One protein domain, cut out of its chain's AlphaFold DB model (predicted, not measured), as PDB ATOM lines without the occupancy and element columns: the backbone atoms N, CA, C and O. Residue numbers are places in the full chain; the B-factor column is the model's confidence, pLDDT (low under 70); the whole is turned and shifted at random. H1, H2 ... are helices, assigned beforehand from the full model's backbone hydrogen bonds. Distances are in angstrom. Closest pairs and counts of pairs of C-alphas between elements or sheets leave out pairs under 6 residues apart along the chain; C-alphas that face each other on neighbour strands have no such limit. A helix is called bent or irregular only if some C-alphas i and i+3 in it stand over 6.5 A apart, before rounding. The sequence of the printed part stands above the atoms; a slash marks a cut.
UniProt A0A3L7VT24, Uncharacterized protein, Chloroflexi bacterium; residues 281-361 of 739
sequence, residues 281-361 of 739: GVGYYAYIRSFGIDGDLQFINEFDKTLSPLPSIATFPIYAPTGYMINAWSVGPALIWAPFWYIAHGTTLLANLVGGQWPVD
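AT A GLANCE: This is residues 281 to 361 of the 739 residues of an uncharacterized protein of Chloroflexi bacterium (UniProt A0A3L7VT24). A long kinked helix, H3, makes most of the length; H1 packs on its first part, short H2 packs on H1, and a long loop, residues 304 to 331, wraps round that end. After H3, residues 354 to 361 fold back. The 81 printed residues include three named helices, H1, H2, H3 in order, and no named strand: all helix, with under half, 40, in named elements. The whole is only just compact, close to loose, with a radius of gyration of the C-alphas of 13.9 A, spanning 45 by 27 by 21 A.

IN THESE COORDINATES: Find C-alpha 281 at (10.206, -41.750, -26.937); H1 runs from there to residue 294, 18.8 A. H2 is residues 300 to 303. H3, residues 332 to 353, runs 31.9 A to C-alpha 353 at (-15.465, -43.822, -43.422); it is irregular, C-alphas 336 and 339 being 7.0 A apart, with a kink of 47 degrees near residue 339.

HOW THE PARTS SIT: H1, with residues 284 to 288 alone, touches residues 332 to 341 of H3, the same way at a steep tilt of 50 degrees; look at their closest C-alphas, Ile 288 and Ala 334, 5.2 A apart. H1 and H2 only just touch, with 3 pairs of C-alphas within 8 A, the closest Ala 286 and Glu 302 at 6.0 A. H2 and H3 are apart. O i to N i+4 pairs are within hydrogen-bond range in 8 of 10 in H1 and 16 of 18 in H3; H2 is too short for one.

THE WHOLE: The farthest C-alphas, Pro 321 and Val 354, are 45.6 A apart. The printed part has no cut; the H2 to H3 link is long. Look for pLDDT under 70 at residues 311 to 317.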
ATOM      1  N   GLY A 281      11.063 -42.042 -25.793       90.00
ATOM      2  CA  GLY A 281      10.206 -41.750 -26.937       90.00
ATOM      3  C   GLY A 281       8.730 -41.581 -26.582       90.00
ATOM      4  O   GLY A 281       8.049 -40.810 -27.251       90.00
ATOM      5  N   VAL A 282       8.248 -42.235 -25.518       90.50
ATOM      6  CA  VAL A 282       6.872 -42.047 -25.026       90.50
ATOM      7  C   VAL A 282       6.685 -40.615 -24.526       90.50
ATOM      8  O   VAL A 282       5.697 -39.980 -24.869       90.50
ATOM      9  N   GLY A 283       7.665 -40.055 -23.814       91.56
ATOM     10  CA  GLY A 283       7.591 -38.689 -23.295       91.56
ATOM     11  C   GLY A 283       7.557 -37.610 -24.377       91.56
ATOM     12  O   GLY A 283       6.772 -36.665 -24.291       91.56
ATOM     13  N   TYR A 284       8.359 -37.772 -25.433       94.44
ATOM     14  CA  TYR A 284       8.299 -36.887 -26.601       94.44
ATOM     15  C   TYR A 284       6.986 -37.045 -27.378       94.44
ATOM     16  O   TYR A 284       6.457 -36.061 -27.890       94.44
ATOM     17  N   TYR A 285       6.468 -38.271 -27.489       95.88
ATOM     18  CA  TYR A 285       5.252 -38.573 -28.242       95.88
ATOM     19  C   TYR A 285       3.969 -38.124 -27.535       95.88
ATOM     20  O   TYR A 285       3.029 -37.692 -28.199       95.88
ATOM     21  N   ALA A 286       3.961 -38.166 -26.202       94.88
ATOM     22  CA  ALA A 286       2.843 -37.755 -25.357       94.88
ATOM     23  C   ALA A 286       2.290 -36.378 -25.759       94.88
ATOM     24  O   ALA A 286       1.085 -36.211 -25.889       94.88
ATOM     25  N   TYR A 287       3.158 -35.412 -26.083       96.06
ATOM     26  CA  TYR A 287       2.731 -34.076 -26.514       96.06
ATOM     27  C   TYR A 287       1.800 -34.077 -27.731       96.06
ATOM     28  O   TYR A 287       0.780 -33.395 -27.703       96.06
ATOM     29  N   ILE A 288       2.143 -34.798 -28.810       96.75
ATOM     30  CA  ILE A 288       1.322 -34.767 -30.032       96.75
ATOM     31  C   ILE A 288       0.044 -35.580 -29.863       96.75
ATOM     32  O   ILE A 288      -0.985 -35.222 -30.426       96.75
ATOM     33  N   ARG A 289       0.098 -36.660 -29.083       95.50
ATOM     34  CA  ARG A 289      -1.051 -37.536 -28.898       95.50
ATOM     35  C   ARG A 289      -2.052 -36.958 -27.889       95.50
ATOM     36  O   ARG A 289      -3.212 -36.858 -28.268       95.50
ATOM     37  N   SER A 290      -1.633 -36.464 -26.718       95.00
ATOM     38  CA  SER A 290      -2.544 -35.775 -25.783       95.00
ATOM     39  C   SER A 290      -3.170 -34.537 -26.430       95.00
ATOM     40  O   SER A 290      -4.384 -34.377 -26.427       95.00
ATOM     41  N   PHE A 291      -2.379 -33.707 -27.117       95.06
ATOM     42  CA  PHE A 291      -2.942 -32.533 -27.786       95.06
ATOM     43  C   PHE A 291      -3.835 -32.902 -28.982       95.06
ATOM     44  O   PHE A 291      -4.880 -32.292 -29.195       95.06
ATOM     45  N   GLY A 292      -3.421 -33.882 -29.789       95.62
ATOM     46  CA  GLY A 292      -4.108 -34.260 -31.023       95.62
ATOM     47  C   GLY A 292      -5.359 -35.118 -30.830       95.62
ATOM     48  O   GLY A 292      -6.221 -35.092 -31.705       95.62
ATOM     49  N   ILE A 293      -5.453 -35.875 -29.731       95.88
ATOM     50  CA  ILE A 293      -6.580 -36.767 -29.418       95.88
ATOM     51  C   ILE A 293      -7.419 -36.208 -28.267       95.88
ATOM     52  O   ILE A 293      -8.629 -36.064 -28.423       95.88
ATOM     53  N   ASP A 294      -6.785 -35.864 -27.145       94.44
ATOM     54  CA  ASP A 294      -7.487 -35.450 -25.923       94.44
ATOM     55  C   ASP A 294      -7.770 -33.934 -25.901       94.44
ATOM     56  O   ASP A 294      -8.672 -33.467 -25.207       94.44
ATOM     57  N   GLY A 295      -7.041 -33.151 -26.705       94.19
ATOM     58  CA  GLY A 295      -7.198 -31.697 -26.786       94.19
ATOM     59  C   GLY A 295      -6.571 -30.942 -25.611       94.19
ATOM     60  O   GLY A 295      -6.889 -29.771 -25.396       94.19
ATOM     61  N   ASP A 296      -5.681 -31.587 -24.855       92.69
ATOM     62  CA  ASP A 296      -5.045 -31.014 -23.672       92.69
ATOM     63  C   ASP A 296      -3.543 -31.366 -23.563       92.69
ATOM     64  O   ASP A 296      -2.923 -31.894 -24.488       92.69
ATOM     65  N   LEU A 297      -2.927 -30.985 -22.439       91.69
ATOM     66  CA  LEU A 297      -1.559 -31.364 -22.062       91.69
ATOM     67  C   LEU A 297      -1.554 -32.140 -20.730       91.69
ATOM     68  O   LEU A 297      -0.668 -31.942 -19.895       91.69
ATOM     69  N   GLN A 298      -2.572 -32.974 -20.498       90.75
ATOM     70  CA  GLN A 298      -2.639 -33.901 -19.370       90.75
ATOM     71  C   GLN A 298      -2.036 -35.244 -19.785       90.75
ATOM     72  O   GLN A 298      -2.540 -35.918 -20.670       90.75
ATOM     73  N   PHE A 299      -0.954 -35.659 -19.125       90.81
ATOM     74  CA  PHE A 299      -0.195 -36.848 -19.540       90.81
ATOM     75  C   PHE A 299      -0.468 -38.102 -18.697       90.81
ATOM     76  O   PHE A 299       0.283 -39.072 -18.773       90.81
ATOM     77  N   ILE A 300      -1.508 -38.091 -17.857       88.06
ATOM     78  CA  ILE A 300      -1.796 -39.200 -16.929       88.06
ATOM     79  C   ILE A 300      -2.063 -40.494 -17.702       88.06
ATOM     80  O   ILE A 300      -1.456 -41.524 -17.418       88.06
ATOM     81  N   ASN A 301      -2.915 -40.425 -18.721       87.19
ATOM     82  CA  ASN A 301      -3.232 -41.542 -19.609       87.19
ATOM     83  C   ASN A 301      -2.034 -42.013 -20.449       87.19
ATOM     84  O   ASN A 301      -2.000 -43.177 -20.838       87.19
ATOM     85  N   GLU A 302      -1.046 -41.151 -20.698       87.38
ATOM     86  CA  GLU A 302       0.166 -41.495 -21.453       87.38
ATOM     87  C   GLU A 302       1.144 -42.351 -20.653       87.38
ATOM     88  O   GLU A 302       1.837 -43.207 -21.211       87.38
ATOM     89  N   PHE A 303       1.219 -42.109 -19.343       84.69
ATOM     90  CA  PHE A 303       2.192 -42.744 -18.457       84.69
ATOM     91  C   PHE A 303       1.591 -43.846 -17.570       84.69
ATOM     92  O   PHE A 303       2.342 -44.643 -17.000       84.69
ATOM     93  N   ASP A 304       0.262 -43.948 -17.486       80.94
ATOM     94  CA  ASP A 304      -0.430 -45.050 -16.816       80.94
ATOM     95  C   ASP A 304      -0.433 -46.320 -17.687       80.94
ATOM     96  O   ASP A 304      -0.959 -46.347 -18.799       80.94
ATOM     97  N   LYS A 305       0.127 -47.415 -17.156       72.69
ATOM     98  CA  LYS A 305       0.237 -48.709 -17.858       72.69
ATOM     99  C   LYS A 305      -1.107 -49.388 -18.119       72.69
ATOM    100  O   LYS A 305      -1.165 -50.322 -18.911       72.69
ATOM    101  N   THR A 306      -2.149 -48.993 -17.395       74.62
ATOM    102  CA  THR A 306      -3.507 -49.516 -17.569       74.62
ATOM    103  C   THR A 306      -4.258 -48.792 -18.683       74.62
ATOM    104  O   THR A 306      -5.197 -49.354 -19.242       74.62
ATOM    105  N   LEU A 307      -3.820 -47.577 -19.038       80.06
ATOM    106  CA  LEU A 307      -4.468 -46.709 -20.021       80.06
ATOM    107  C   LEU A 307      -3.679 -46.613 -21.335       80.06
ATOM    108  O   LEU A 307      -4.278 -46.505 -22.405       80.06
ATOM    109  N   SER A 308      -2.347 -46.689 -21.275       82.75
ATOM    110  CA  SER A 308      -1.473 -46.655 -22.447       82.75
ATOM    111  C   SER A 308      -1.001 -48.059 -22.846       82.75
ATOM    112  O   SER A 308      -0.427 -48.775 -22.022       82.75
ATOM    113  N   PRO A 309      -1.137 -48.457 -24.128       82.12
ATOM    114  CA  PRO A 309      -0.565 -49.691 -24.650       82.12
ATOM    115  C   PRO A 309       0.941 -49.563 -24.938       82.12
ATOM    116  O   PRO A 309       1.564 -50.524 -25.403       82.12
ATOM    117  N   LEU A 310       1.542 -48.380 -24.742       80.88
ATOM    118  CA  LEU A 310       2.970 -48.175 -24.966       80.88
ATOM    119  C   LEU A 310       3.795 -48.800 -23.827       80.88
ATOM    120  O   LEU A 310       3.363 -48.815 -22.675       80.88
ATOM    121  N   PRO A 311       5.012 -49.309 -24.109       69.56
ATOM    122  CA  PRO A 311       5.886 -49.842 -23.073       69.56
ATOM    123  C   PRO A 311       6.147 -48.795 -21.991       69.56
ATOM    124  O   PRO A 311       6.712 -47.734 -22.264       69.56
ATOM    125  N   SER A 312       5.742 -49.114 -20.763       57.53
ATOM    126  CA  SER A 312       5.742 -48.168 -19.654       57.53
ATOM    127  C   SER A 312       7.119 -47.576 -19.371       57.53
ATOM    128  O   SER A 312       8.088 -48.327 -19.216       57.53
ATOM    129  N   ILE A 313       7.182 -46.264 -19.165       62.28
ATOM    130  CA  ILE A 313       8.306 -45.652 -18.459       62.28
ATOM    131  C   ILE A 313       8.038 -45.811 -16.959       62.28
ATOM    132  O   ILE A 313       6.932 -45.533 -16.498       62.28
ATOM    133  N   ALA A 314       9.026 -46.259 -16.183       53.16
ATOM    134  CA  ALA A 314       8.955 -46.220 -14.723       53.16
ATOM    135  C   ALA A 314       9.036 -44.758 -14.249       53.16
ATOM    136  O   ALA A 314      10.076 -44.290 -13.796       53.16
ATOM    137  N   THR A 315       7.946 -44.019 -14.427       54.91
ATOM    138  CA  THR A 315       7.775 -42.683 -13.869       54.91
ATOM    139  C   THR A 315       6.930 -42.817 -12.619       54.91
ATOM    140  O   THR A 315       5.816 -43.332 -12.657       54.91
ATOM    141  N   PHE A 316       7.475 -42.392 -11.482       56.84
ATOM    142  CA  PHE A 316       6.618 -42.078 -10.347       56.84
ATOM    143  C   PHE A 316       5.725 -40.907 -10.780       56.84
ATOM    144  O   PHE A 316       6.235 -40.005 -11.453       56.84
ATOM    145  N   PRO A 317       4.420 -40.909 -10.459       62.91
ATOM    146  CA  PRO A 317       3.537 -39.807 -10.802       62.91
ATOM    147  C   PRO A 317       3.954 -38.578  -9.996       62.91
ATOM    148  O   PRO A 317       3.547 -38.379  -8.855       62.91
ATOM    149  N   ILE A 318       4.841 -37.781 -10.581       73.56
ATOM    150  CA  ILE A 318       5.236 -36.491 -10.045       73.56
ATOM    151  C   ILE A 318       4.331 -35.467 -10.717       73.56
ATOM    152  O   ILE A 318       4.257 -35.405 -11.947       73.56
ATOM    153  N   TYR A 319       3.646 -34.679  -9.898       82.88
ATOM    154  CA  TYR A 319       2.780 -33.601 -10.346       82.88
ATOM    155  C   TYR A 319       3.494 -32.263 -10.184       82.88
ATOM    156  O   TYR A 319       4.211 -32.030  -9.210       82.88
ATOM    157  N   ALA A 320       3.303 -31.380 -11.156       81.81
ATOM    158  CA  ALA A 320       3.716 -29.994 -11.053       81.81
ATOM    159  C   ALA A 320       2.817 -29.244 -10.049       81.81
ATOM    160  O   ALA A 320       1.702 -29.692  -9.770       81.81
ATOM    161  N   PRO A 321       3.225 -28.055  -9.563       79.31
ATOM    162  CA  PRO A 321       2.383 -27.216  -8.699       79.31
ATOM    163  C   PRO A 321       1.008 -26.861  -9.292       79.31
ATOM    164  O   PRO A 321       0.101 -26.456  -8.575       79.31
ATOM    165  N   THR A 322       0.850 -26.995 -10.607       83.31
ATOM    166  CA  THR A 322      -0.403 -26.792 -11.345       83.31
ATOM    167  C   THR A 322      -1.380 -27.966 -11.249       83.31
ATOM    168  O   THR A 322      -2.502 -27.840 -11.727       83.31
ATOM    169  N   GLY A 323      -0.962 -29.104 -10.684       84.00
ATOM    170  CA  GLY A 323      -1.726 -30.354 -10.666       84.00
ATOM    171  C   GLY A 323      -1.569 -31.209 -11.928       84.00
ATOM    172  O   GLY A 323      -2.085 -32.321 -11.964       84.00
ATOM    173  N   TYR A 324      -0.839 -30.738 -12.944       86.06
ATOM    174  CA  TYR A 324      -0.550 -31.515 -14.152       86.06
ATOM    175  C   TYR A 324       0.575 -32.516 -13.903       86.06
ATOM    176  O   TYR A 324       1.538 -32.224 -13.189       86.06
ATOM    177  N   MET A 325       0.486 -33.686 -14.532       85.56
ATOM    178  CA  MET A 325       1.581 -34.651 -14.520       85.56
ATOM    179  C   MET A 325       2.801 -34.083 -15.248       85.56
ATOM    180  O   MET A 325       2.690 -33.468 -16.310       85.56
ATOM    181  N   ILE A 326       3.983 -34.279 -14.673       84.00
ATOM    182  CA  ILE A 326       5.222 -33.735 -15.221       84.00
ATOM    183  C   ILE A 326       5.655 -34.513 -16.462       84.00
ATOM    184  O   ILE A 326       5.871 -35.723 -16.410       84.00
ATOM    185  N   ASN A 327       5.902 -33.784 -17.550       87.94
ATOM    186  CA  ASN A 327       6.584 -34.291 -18.734       87.94
ATOM    187  C   ASN A 327       7.986 -33.668 -18.829       87.94
ATOM    188  O   ASN A 327       8.153 -32.479 -19.110       87.94
ATOM    189  N   ALA A 328       9.004 -34.491 -18.567       85.19
ATOM    190  CA  ALA A 328      10.408 -34.087 -18.511       85.19
ATOM    191  C   ALA A 328      11.092 -34.015 -19.888       85.19
ATOM    192  O   ALA A 328      12.306 -33.831 -19.951       85.19
ATOM    193  N   TRP A 329      10.351 -34.178 -20.983       90.12
ATOM    194  CA  TRP A 329      10.874 -34.149 -22.346       90.12
ATOM    195  C   TRP A 329      10.456 -32.865 -23.066       90.12
ATOM    196  O   TRP A 329       9.519 -32.180 -22.654       90.12
ATOM    197  N   SER A 330      11.171 -32.498 -24.130       93.69
ATOM    198  CA  SER A 330      10.860 -31.287 -24.892       93.69
ATOM    199  C   SER A 330       9.717 -31.504 -25.886       93.69
ATOM    200  O   SER A 330       9.528 -32.599 -26.412       93.69
ATOM    201  N   VAL A 331       8.979 -30.438 -26.195       95.62
ATOM    202  CA  VAL A 331       7.858 -30.472 -27.153       95.62
ATOM    203  C   VAL A 331       8.332 -30.521 -28.614       95.62
ATOM    204  O   VAL A 331       7.578 -30.859 -29.521       95.62
ATOM    205  N   GLY A 332       9.603 -30.195 -28.870       96.75
ATOM    206  CA  GLY A 332      10.147 -30.048 -30.219       96.75
ATOM    207  C   GLY A 332       9.913 -31.222 -31.164       96.75
ATOM    208  O   GLY A 332       9.427 -30.991 -32.270       96.75
ATOM    209  N   PRO A 333      10.229 -32.471 -30.778       97.50
ATOM    210  CA  PRO A 333      10.026 -33.616 -31.660       97.50
ATOM    211  C   PRO A 333       8.565 -33.792 -32.069       97.50
ATOM    212  O   PRO A 333       8.300 -33.983 -33.252       97.50
ATOM    213  N   ALA A 334       7.620 -33.612 -31.140       97.56
ATOM    214  CA  ALA A 334       6.188 -33.684 -31.419       97.56
ATOM    215  C   ALA A 334       5.746 -32.696 -32.508       97.56
ATOM    216  O   ALA A 334       4.982 -33.069 -33.393       97.56
ATOM    217  N   LEU A 335       6.278 -31.468 -32.509       97.50
ATOM    218  CA  LEU A 335       5.956 -30.474 -33.541       97.50
ATOM    219  C   LEU A 335       6.488 -30.862 -34.925       97.50
ATOM    220  O   LEU A 335       5.826 -30.617 -35.931       97.50
ATOM    221  N   ILE A 336       7.668 -31.480 -34.988       97.12
ATOM    222  CA  ILE A 336       8.236 -31.966 -36.254       97.12
ATOM    223  C   ILE A 336       7.498 -33.214 -36.748       97.12
ATOM    224  O   ILE A 336       7.330 -33.401 -37.953       97.12
ATOM    225  N   TRP A 337       7.027 -34.052 -35.827       98.06
ATOM    226  CA  TRP A 337       6.235 -35.237 -36.134       98.06
ATOM    227  C   TRP A 337       4.797 -34.906 -36.536       98.06
ATOM    228  O   TRP A 337       4.210 -35.658 -37.311       98.06
ATOM    229  N   ALA A 338       4.247 -33.782 -36.068       97.94
ATOM    230  CA  ALA A 338       2.841 -33.419 -36.227       97.94
ATOM    231  C   ALA A 338       2.308 -33.549 -37.667       97.94
ATOM    232  O   ALA A 338       1.275 -34.195 -37.831       97.94
ATOM    233  N   PRO A 339       2.977 -33.056 -38.734       97.19
ATOM    234  CA  PRO A 339       2.459 -33.214 -40.096       97.19
ATOM    235  C   PRO A 339       2.277 -34.684 -40.496       97.19
ATOM    236  O   PRO A 339       1.272 -35.050 -41.096       97.19
ATOM    237  N   PHE A 340       3.224 -35.544 -40.124       97.81
ATOM    238  CA  PHE A 340       3.171 -36.977 -40.413       97.81
ATOM    239  C   PHE A 340       2.139 -37.684 -39.533       97.81
ATOM    240  O   PHE A 340       1.402 -38.547 -40.007       97.81
ATOM    241  N   TRP A 341       2.040 -37.281 -38.269       98.25
ATOM    242  CA  TRP A 341       1.042 -37.789 -37.341       98.25
ATOM    243  C   TRP A 341      -0.387 -37.448 -37.791       98.25
ATOM    244  O   TRP A 341      -1.250 -38.319 -37.800       98.25
ATOM    245  N   TYR A 342      -0.642 -36.226 -38.268       98.19
ATOM    246  CA  TYR A 342      -1.956 -35.841 -38.791       98.19
ATOM    247  C   TYR A 342      -2.291 -36.517 -40.124       98.19
ATOM    248  O   TYR A 342      -3.460 -36.811 -40.369       98.19
ATOM    249  N   ILE A 343      -1.296 -36.846 -40.961       97.94
ATOM    250  CA  ILE A 343      -1.519 -37.731 -42.118       97.94
ATOM    251  C   ILE A 343      -1.979 -39.114 -41.639       97.94
ATOM    252  O   ILE A 343      -2.924 -39.666 -42.205       97.94
ATOM    253  N   ALA A 344      -1.372 -39.666 -40.581       98.06
ATOM    254  CA  ALA A 344      -1.820 -40.929 -39.991       98.06
ATOM    255  C   ALA A 344      -3.255 -40.824 -39.452       98.06
ATOM    256  O   ALA A 344      -4.082 -41.696 -39.728       98.06
ATOM    257  N   HIS A 345      -3.559 -39.733 -38.749       98.25
ATOM    258  CA  HIS A 345      -4.884 -39.467 -38.200       98.25
ATOM    259  C   HIS A 345      -5.952 -39.381 -39.293       98.25
ATOM    260  O   HIS A 345      -6.916 -40.146 -39.283       98.25
ATOM    261  N   GLY A 346      -5.737 -38.531 -40.301       98.06
ATOM    262  CA  GLY A 346      -6.645 -38.382 -41.435       98.06
ATOM    263  C   GLY A 346      -6.824 -39.683 -42.218       98.06
ATOM    264  O   GLY A 346      -7.944 -40.028 -42.581       98.06
ATOM    265  N   THR A 347      -5.753 -40.460 -42.407       97.56
ATOM    266  CA  THR A 347      -5.846 -41.776 -43.063       97.56
ATOM    267  C   THR A 347      -6.690 -42.754 -42.245       97.56
ATOM    268  O   THR A 347      -7.474 -43.504 -42.816       97.56
ATOM    269  N   THR A 348      -6.570 -42.730 -40.915       97.69
ATOM    270  CA  THR A 348      -7.373 -43.578 -40.020       97.69
ATOM    271  C   THR A 348      -8.856 -43.215 -40.105       97.69
ATOM    272  O   THR A 348      -9.698 -44.098 -40.251       97.69
ATOM    273  N   LEU A 349      -9.180 -41.918 -40.096       97.88
ATOM    274  CA  LEU A 349     -10.551 -41.435 -40.273       97.88
ATOM    275  C   LEU A 349     -11.124 -41.839 -41.639       97.88
ATOM    276  O   LEU A 349     -12.226 -42.377 -41.702       97.88
ATOM    277  N   LEU A 350     -10.365 -41.642 -42.722       97.12
ATOM    278  CA  LEU A 350     -10.775 -42.030 -44.076       97.12
ATOM    279  C   LEU A 350     -11.002 -43.539 -44.200       97.12
ATOM    280  O   LEU A 350     -11.982 -43.953 -44.814       97.12
ATOM    281  N   ALA A 351     -10.133 -44.356 -43.599       95.62
ATOM    282  CA  ALA A 351     -10.303 -45.804 -43.574       95.62
ATOM    283  C   ALA A 351     -11.614 -46.194 -42.875       95.62
ATOM    284  O   ALA A 351     -12.353 -47.029 -43.391       95.62
ATOM    285  N   ASN A 352     -11.947 -45.550 -41.754       96.31
ATOM    286  CA  ASN A 352     -13.186 -45.822 -41.027       96.31
ATOM    287  C   ASN A 352     -14.441 -45.354 -41.782       96.31
ATOM    288  O   ASN A 352     -15.469 -46.025 -41.721       96.31
ATOM    289  N   LEU A 353     -14.358 -44.269 -42.563       96.38
ATOM    290  CA  LEU A 353     -15.465 -43.822 -43.422       96.38
ATOM    291  C   LEU A 353     -15.838 -44.845 -44.504       96.38
ATOM    292  O   LEU A 353     -16.996 -44.906 -44.907       96.38
ATOM    293  N   VAL A 354     -14.884 -45.662 -44.962       95.12
ATOM    294  CA  VAL A 354     -15.115 -46.721 -45.962       95.12
ATOM    295  C   VAL A 354     -15.308 -48.110 -45.336       95.12
ATOM    296  O   VAL A 354     -15.176 -49.121 -46.021       95.12
ATOM    297  N   GLY A 355     -15.630 -48.172 -44.039       93.25
ATOM    298  CA  GLY A 355     -15.938 -49.416 -43.322       93.25
ATOM    299  C   GLY A 355     -14.757 -50.063 -42.593       93.25
ATOM    300  O   GLY A 355     -14.895 -51.170 -42.074       93.25
ATOM    301  N   GLY A 356     -13.599 -49.399 -42.526       90.50
ATOM    302  CA  GLY A 356     -12.508 -49.789 -41.635       90.50
ATOM    303  C   GLY A 356     -12.918 -49.711 -40.159       90.50
ATOM    304  O   GLY A 356     -13.785 -48.931 -39.773       90.50
ATOM    305  N   GLN A 357     -12.289 -50.532 -39.319       93.06
ATOM    306  CA  GLN A 357     -12.484 -50.528 -37.863       93.06
ATOM    307  C   GLN A 357     -11.152 -50.270 -37.156       93.06
ATOM    308  O   GLN A 357     -10.664 -51.079 -36.369       93.06
ATOM    309  N   TRP A 358     -10.492 -49.169 -37.511       92.06
ATOM    310  CA  TRP A 358      -9.193 -48.813 -36.954       92.06
ATOM    311  C   TRP A 358      -9.369 -47.878 -35.754       92.06
ATOM    312  O   TRP A 358     -10.031 -46.844 -35.890       92.06
ATOM    313  N   PRO A 359      -8.761 -48.184 -34.593       94.12
ATOM    314  CA  PRO A 359      -8.791 -47.283 -33.449       94.12
ATOM    315  C   PRO A 359      -8.248 -45.895 -33.804       94.12
ATOM    316  O   PRO A 359      -7.136 -45.748 -34.320       94.12
ATOM    317  N   VAL A 360      -9.035 -44.864 -33.496       95.50
ATOM    318  CA  VAL A 360      -8.650 -43.449 -33.634       95.50
ATOM    319  C   VAL A 360      -8.024 -42.970 -32.324       95.50
ATOM    320  O   VAL A 360      -8.373 -41.932 -31.782       95.50
ATOM    321  N   ASP A 361      -7.133 -43.784 -31.771       92.38
ATOM    322  CA  ASP A 361      -6.551 -43.541 -30.460       92.38
ATOM    323  C   ASP A 361      -5.182 -42.876 -30.547       92.38
ATOM    324  O   ASP A 361      -4.757 -42.321 -29.558       92.38
TER     325      ASP A 361